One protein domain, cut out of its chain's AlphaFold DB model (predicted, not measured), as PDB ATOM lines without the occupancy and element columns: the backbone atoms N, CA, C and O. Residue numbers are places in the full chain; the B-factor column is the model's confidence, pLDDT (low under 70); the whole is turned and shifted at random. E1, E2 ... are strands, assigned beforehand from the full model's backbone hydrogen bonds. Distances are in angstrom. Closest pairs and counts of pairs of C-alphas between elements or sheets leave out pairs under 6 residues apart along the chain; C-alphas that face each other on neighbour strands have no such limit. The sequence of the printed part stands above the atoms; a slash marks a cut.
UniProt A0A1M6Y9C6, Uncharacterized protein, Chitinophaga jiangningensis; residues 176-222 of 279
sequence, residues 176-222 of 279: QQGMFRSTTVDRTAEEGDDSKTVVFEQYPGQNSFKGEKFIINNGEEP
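Overview. This is residues 176 to 222 of the 279 residues of an uncharacterized protein of Chitinophaga jiangningensis (UniProt A0A1M6Y9C6). What is the shape? There is little regular structure: one small sheet, a meander of antiparallel neighbours in the order E1, E2, E3, with a loop beyond one end of E1 and E2 and a tail after E3, whose residues 215 to 220 stick out. How is it made up? The printed part has 47 residues, 18 in three strands, and no named helix: all strand. It is loose, with a radius of gyration of the C-alphas of 12.9 A, and flat, spanning 33 by 32 by 12 A.

Arrangement. Which strands pair? E2, residues 197 to 203, forms antiparallel hairpins with E1, residues 180 to 185, at 176 degrees, and E3, residues 206 to 210, at 177 degrees. N 182 and O 200 are 2.9 A apart, as are N 201 and O 208, within hydrogen-bond range. Which stay apart? The edge strands E1 and E3 are apart.

Along the chain. Where are the anchors? E1 begins at C-alpha 180 (14.629, -18.980, -31.584); E3 ends at C-alpha 210 (23.635, -27.462, -25.400). How long are the strands? From first to last C-alpha, E1 measures 16.7 A, E2 19.1 A and E3 12.9 A.

Size, cuts and confidence. How large is it? The farthest C-alphas, of Gln 177 and Glu 220, are 35.3 A apart. Which link is long? E1 to E2, 11 residues. Where is confidence low? Residues 219 and 221 to 222 are under 70; the printed part has no cut.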
ATOM      1  N   GLN A 176       8.900 -17.044 -35.843       90.62
ATOM      2  CA  GLN A 176      10.137 -16.319 -36.084       90.62
ATOM      3  C   GLN A 176      10.727 -16.695 -37.440       90.62
ATOM      4  O   GLN A 176      10.543 -17.808 -37.934       90.62
ATOM      5  N   GLN A 177      11.465 -15.758 -38.030       88.56
ATOM      6  CA  GLN A 177      12.375 -16.028 -39.138       88.56
ATOM      7  C   GLN A 177      13.803 -15.992 -38.588       88.56
ATOM      8  O   GLN A 177      14.158 -15.072 -37.856       88.56
ATOM      9  N   GLY A 178      14.615 -16.998 -38.909       90.00
ATOM     10  CA  GLY A 178      15.956 -17.141 -38.342       90.00
ATOM     11  C   GLY A 178      15.960 -18.057 -37.122       90.00
ATOM     12  O   GLY A 178      15.699 -19.244 -37.265       90.00
ATOM     13  N   MET A 179      16.286 -17.535 -35.942       92.94
ATOM     14  CA  MET A 179      16.598 -18.349 -34.764       92.94
ATOM     15  C   MET A 179      15.674 -18.029 -33.589       92.94
ATOM     16  O   MET A 179      15.509 -16.867 -33.227       92.94
ATOM     17  N   PHE A 180      15.146 -19.070 -32.948       94.94
ATOM     18  CA  PHE A 180      14.629 -18.980 -31.584       94.94
ATOM     19  C   PHE A 180      15.717 -19.449 -30.618       94.94
ATOM     20  O   PHE A 180      16.290 -20.520 -30.815       94.94
ATOM     21  N   ARG A 181      16.018 -18.650 -29.591       94.38
ATOM     22  CA  ARG A 181      17.032 -18.969 -28.581       94.38
ATOM     23  C   ARG A 181      16.451 -18.782 -27.187       94.38
ATOM     24  O   ARG A 181      15.951 -17.708 -26.868       94.38
ATOM     25  N   SER A 182      16.588 -19.813 -26.364       94.31
ATOM     26  CA  SER A 182      16.364 -19.762 -24.924       94.31
ATOM     27  C   SER A 182      17.678 -20.060 -24.220       94.31
ATOM     28  O   SER A 182      18.309 -21.080 -24.495       94.31
ATOM     29  N   THR A 183      18.073 -19.177 -23.309       93.19
ATOM     30  CA  THR A 183      19.305 -19.309 -22.532       93.19
ATOM     31  C   THR A 183      18.958 -19.322 -21.052       93.19
ATOM     32  O   THR A 183      18.253 -18.440 -20.565       93.19
ATOM     33  N   THR A 184      19.475 -20.310 -20.337       91.12
ATOM     34  CA  THR A 184      19.401 -20.407 -18.882       91.12
ATOM     35  C   THR A 184      20.819 -20.408 -18.342       91.12
ATOM     36  O   THR A 184      21.641 -21.211 -18.772       91.12
ATOM     37  N   VAL A 185      21.105 -19.505 -17.410       89.62
ATOM     38  CA  VAL A 185      22.414 -19.385 -16.764       89.62
ATOM     39  C   VAL A 185      22.233 -19.700 -15.285       89.62
ATOM     40  O   VAL A 185      21.299 -19.193 -14.655       89.62
ATOM     41  N   ASP A 186      23.097 -20.549 -14.733       86.31
ATOM     42  CA  ASP A 186      23.128 -20.793 -13.291       86.31
ATOM     43  C   ASP A 186      23.421 -19.482 -12.539       86.31
ATOM     44  O   ASP A 186      24.314 -18.721 -12.906       86.31
ATOM     45  N   ARG A 187      22.697 -19.218 -11.445       84.25
ATOM     46  CA  ARG A 187      22.898 -18.018 -10.609       84.25
ATOM     47  C   ARG A 187      24.300 -17.935  -9.990       84.25
ATOM     48  O   ARG A 187      24.685 -16.873  -9.514       84.25
ATOM     49  N   THR A 188      25.027 -19.048  -9.955       85.00
ATOM     50  CA  THR A 188      26.401 -19.180  -9.448       85.00
ATOM     51  C   THR A 188      27.461 -19.139 -10.552       85.00
ATOM     52  O   THR A 188      28.633 -19.399 -10.271       85.00
ATOM     53  N   ALA A 189      27.075 -18.909 -11.810       80.94
ATOM     54  CA  ALA A 189      28.027 -18.746 -12.900       80.94
ATOM     55  C   ALA A 189      28.784 -17.423 -12.745       80.94
ATOM     56  O   ALA A 189      28.180 -16.371 -12.526       80.94
ATOM     57  N   GLU A 190      30.109 -17.487 -12.849       81.44
ATOM     58  CA  GLU A 190      30.936 -16.293 -12.996       81.44
ATOM     59  C   GLU A 190      30.869 -15.800 -14.447       81.44
ATOM     60  O   GLU A 190      30.544 -16.549 -15.373       81.44
ATOM     61  N   GLU A 191      31.157 -14.518 -14.657       76.06
ATOM     62  CA  GLU A 191      31.140 -13.919 -15.988       76.06
ATOM     63  C   GLU A 191      32.158 -14.627 -16.905       76.06
ATOM     64  O   GLU A 191      33.355 -14.651 -16.622       76.06
ATOM     65  N   GLY A 192      31.674 -15.231 -17.996       74.12
ATOM     66  CA  GLY A 192      32.487 -16.007 -18.942       74.12
ATOM     67  C   GLY A 192      32.551 -17.519 -18.681       74.12
ATOM     68  O   GLY A 192      33.201 -18.226 -19.452       74.12
ATOM     69  N   ASP A 193      31.879 -18.036 -17.645       77.25
ATOM     70  CA  ASP A 193      31.750 -19.481 -17.418       77.25
ATOM     71  C   ASP A 193      30.598 -20.086 -18.243       77.25
ATOM     72  O   ASP A 193      29.480 -20.312 -17.766       77.25
ATOM     73  N   ASP A 194      30.888 -20.383 -19.510       76.06
ATOM     74  CA  ASP A 194      29.934 -21.019 -20.424       76.06
ATOM     75  C   ASP A 194      29.553 -22.453 -20.002       76.06
ATOM     76  O   ASP A 194      28.555 -22.985 -20.495       76.06
ATOM     77  N   SER A 195      30.293 -23.089 -19.078       75.50
ATOM     78  CA  SER A 195      30.016 -24.472 -18.651       75.50
ATOM     79  C   SER A 195      28.693 -24.609 -17.891       75.50
ATOM     80  O   SER A 195      28.049 -25.657 -17.942       75.50
ATOM     81  N   LYS A 196      28.237 -23.524 -17.255       82.44
ATOM     82  CA  LYS A 196      26.980 -23.464 -16.493       82.44
ATOM     83  C   LYS A 196      25.819 -22.839 -17.265       82.44
ATOM     84  O   LYS A 196      24.791 -22.488 -16.680       82.44
ATOM     85  N   THR A 197      25.979 -22.680 -18.576       87.06
ATOM     86  CA  THR A 197      24.942 -22.134 -19.446       87.06
ATOM     87  C   THR A 197      24.254 -23.257 -20.212       87.06
ATOM     88  O   THR A 197      24.884 -24.021 -20.941       87.06
ATOM     89  N   VAL A 198      22.931 -23.334 -20.087       89.06
ATOM     90  CA  VAL A 198      22.085 -24.207 -20.902       89.06
ATOM     91  C   VAL A 198      21.459 -23.377 -22.010       89.06
ATOM     92  O   VAL A 198      20.820 -22.354 -21.753       89.06
ATOM     93  N   VAL A 199      21.623 -23.822 -23.254       91.75
ATOM     94  CA  VAL A 199      21.087 -23.130 -24.428       91.75
ATOM     95  C   VAL A 199      20.232 -24.080 -25.252       91.75
ATOM     96  O   VAL A 199      20.687 -25.143 -25.679       91.75
ATOM     97  N   PHE A 200      19.004 -23.653 -25.533       93.44
ATOM     98  CA  PHE A 200      18.154 -24.237 -26.559       93.44
ATOM     99  C   PHE A 200      18.076 -23.287 -27.757       93.44
ATOM    100  O   PHE A 200      17.646 -22.141 -27.626       93.44
ATOM    101  N   GLU A 201      18.490 -23.771 -28.922       93.25
ATOM    102  CA  GLU A 201      18.458 -23.049 -30.193       93.25
ATOM    103  C   GLU A 201      17.616 -23.820 -31.205       93.25
ATOM    104  O   GLU A 201      17.837 -25.009 -31.441       93.25
ATOM    105  N   GLN A 202      16.682 -23.131 -31.847       93.75
ATOM    106  CA  GLN A 202      15.906 -23.657 -32.959       93.75
ATOM    107  C   GLN A 202      16.144 -22.805 -34.206       93.75
ATOM    108  O   GLN A 202      15.938 -21.590 -34.199       93.75
ATOM    109  N   TYR A 203      16.530 -23.485 -35.281       92.06
ATOM    110  CA  TYR A 203      16.695 -22.968 -36.634       92.06
ATOM    111  C   TYR A 203      15.720 -23.687 -37.579       92.06
ATOM    112  O   TYR A 203      15.197 -24.755 -37.236       92.06
ATOM    113  N   PRO A 204      15.487 -23.174 -38.800       89.12
ATOM    114  CA  PRO A 204      14.769 -23.921 -39.821       89.12
ATOM    115  C   PRO A 204      15.460 -25.271 -40.073       89.12
ATOM    116  O   PRO A 204      16.592 -25.312 -40.540       89.12
ATOM    117  N   GLY A 205      14.785 -26.372 -39.732       83.75
ATOM    118  CA  GLY A 205      15.284 -27.736 -39.951       83.75
ATOM    119  C   GLY A 205      16.232 -28.296 -38.882       83.75
ATOM    120  O   GLY A 205      16.663 -29.438 -39.023       83.75
ATOM    121  N   GLN A 206      16.539 -27.552 -37.813       85.19
ATOM    122  CA  GLN A 206      17.446 -28.022 -36.761       85.19
ATOM    123  C   GLN A 206      17.034 -27.510 -35.380       85.19
ATOM    124  O   GLN A 206      16.806 -26.319 -35.185       85.19
ATOM    125  N   ASN A 207      17.042 -28.409 -34.393       87.88
ATOM    126  CA  ASN A 207      17.026 -28.052 -32.978       87.88
ATOM    127  C   ASN A 207      18.370 -28.447 -32.360       87.88
ATOM    128  O   ASN A 207      18.872 -29.544 -32.606       87.88
ATOM    129  N   SER A 208      18.949 -27.554 -31.569       86.25
ATOM    130  CA  SER A 208      20.207 -27.753 -30.861       86.25
ATOM    131  C   SER A 208      19.979 -27.517 -29.376       86.25
ATOM    132  O   SER A 208      19.573 -26.431 -28.967       86.25
ATOM    133  N   PHE A 209      20.284 -28.528 -28.570       86.81
ATOM    134  CA  PHE A 209      20.334 -28.416 -27.120       86.81
ATOM    135  C   PHE A 209      21.790 -28.530 -26.671       86.81
ATOM    136  O   PHE A 209      22.454 -29.524 -26.971       86.81
ATOM    137  N   LYS A 210      22.290 -27.504 -25.981       84.56
ATOM    138  CA  LYS A 210      23.635 -27.462 -25.400       84.56
ATOM    139  C   LYS A 210      23.488 -27.398 -23.885       84.56
ATOM    140  O   LYS A 210      22.991 -26.410 -23.354       84.56
ATOM    141  N   GLY A 211      23.891 -28.469 -23.218       79.44
ATOM    142  CA  GLY A 211      23.863 -28.608 -21.767       79.44
ATOM    143  C   GLY A 211      24.432 -29.964 -21.359       79.44
ATOM    144  O   GLY A 211      24.547 -30.865 -22.190       79.44
ATOM    145  N   GLU A 212      24.792 -30.115 -20.086       79.12
ATOM    146  CA  GLU A 212      25.409 -31.352 -19.588       79.12
ATOM    147  C   GLU A 212      24.433 -32.533 -19.528       79.12
ATOM    148  O   GLU A 212      24.823 -33.682 -19.729       79.12
ATOM    149  N   LYS A 213      23.157 -32.259 -19.233       75.69
ATOM    150  CA  LYS A 213      22.127 -33.282 -19.035       75.69
ATOM    151  C   LYS A 213      20.869 -32.938 -19.815       75.69
ATOM    152  O   LYS A 213      20.391 -31.807 -19.778       75.69
ATOM    153  N   PHE A 214      20.317 -33.947 -20.480       76.69
ATOM    154  CA  PHE A 214      19.010 -33.896 -21.120       76.69
ATOM    155  C   PHE A 214      18.192 -35.088 -20.626       76.69
ATOM    156  O   PHE A 214      18.504 -36.233 -20.946       76.69
ATOM    157  N   ILE A 215      17.190 -34.814 -19.791       70.75
ATOM    158  CA  ILE A 215      16.359 -35.834 -19.146       70.75
ATOM    159  C   ILE A 215      15.083 -36.006 -19.972       70.75
ATOM    160  O   ILE A 215      14.345 -35.047 -20.189       70.75
ATOM    161  N   ILE A 216      14.816 -37.235 -20.417       75.19
ATOM    162  CA  ILE A 216      13.552 -37.617 -21.059       75.19
ATOM    163  C   ILE A 216      12.783 -38.507 -20.078       75.19
ATOM    164  O   ILE A 216      13.309 -39.518 -19.611       75.19
ATOM    165  N   ASN A 217      11.525 -38.156 -19.788       71.12
ATOM    166  CA  ASN A 217      10.693 -38.804 -18.766       71.12
ATOM    167  C   ASN A 217      11.365 -38.772 -17.379       71.12
ATOM    168  O   ASN A 217      11.702 -37.703 -16.885       71.12
ATOM    169  N   ASN A 218      11.570 -39.946 -16.775       73.75
ATOM    170  CA  ASN A 218      12.248 -40.138 -15.492       73.75
ATOM    171  C   ASN A 218      13.620 -40.812 -15.676       73.75
ATOM    172  O   ASN A 218      14.091 -41.506 -14.779       73.75
ATOM    173  N   GLY A 219      14.221 -40.712 -16.866       63.97
ATOM    174  CA  GLY A 219      15.514 -41.334 -17.138       63.97
ATOM    175  C   GLY A 219      16.636 -40.638 -16.369       63.97
ATOM    176  O   GLY A 219      16.902 -39.462 -16.598       63.97
ATOM    177  N   GLU A 220      17.310 -41.367 -15.481       70.06
ATOM    178  CA  GLU A 220      18.513 -40.888 -14.779       70.06
ATOM    179  C   GLU A 220      19.806 -41.166 -15.570       70.06
ATOM    180  O   GLU A 220      20.879 -40.670 -15.224       70.06
ATOM    181  N   GLU A 221      19.710 -41.944 -16.651       68.25
ATOM    182  CA  GLU A 221      20.848 -42.422 -17.434       68.25
ATOM    183  C   GLU A 221      21.103 -41.573 -18.697       68.25
ATOM    184  O   GLU A 221      20.154 -41.101 -19.333       68.25
ATOM    185  N   PRO A 222      22.374 -41.390 -19.112       69.38
ATOM    186  CA  PRO A 222      22.710 -40.723 -20.366       69.38
ATOM    187  C   PRO A 222      22.121 -41.433 -21.590       69.38
ATOM    188  O   PRO A 222      22.121 -42.661 -21.679       69.38
TER     189      PRO A 222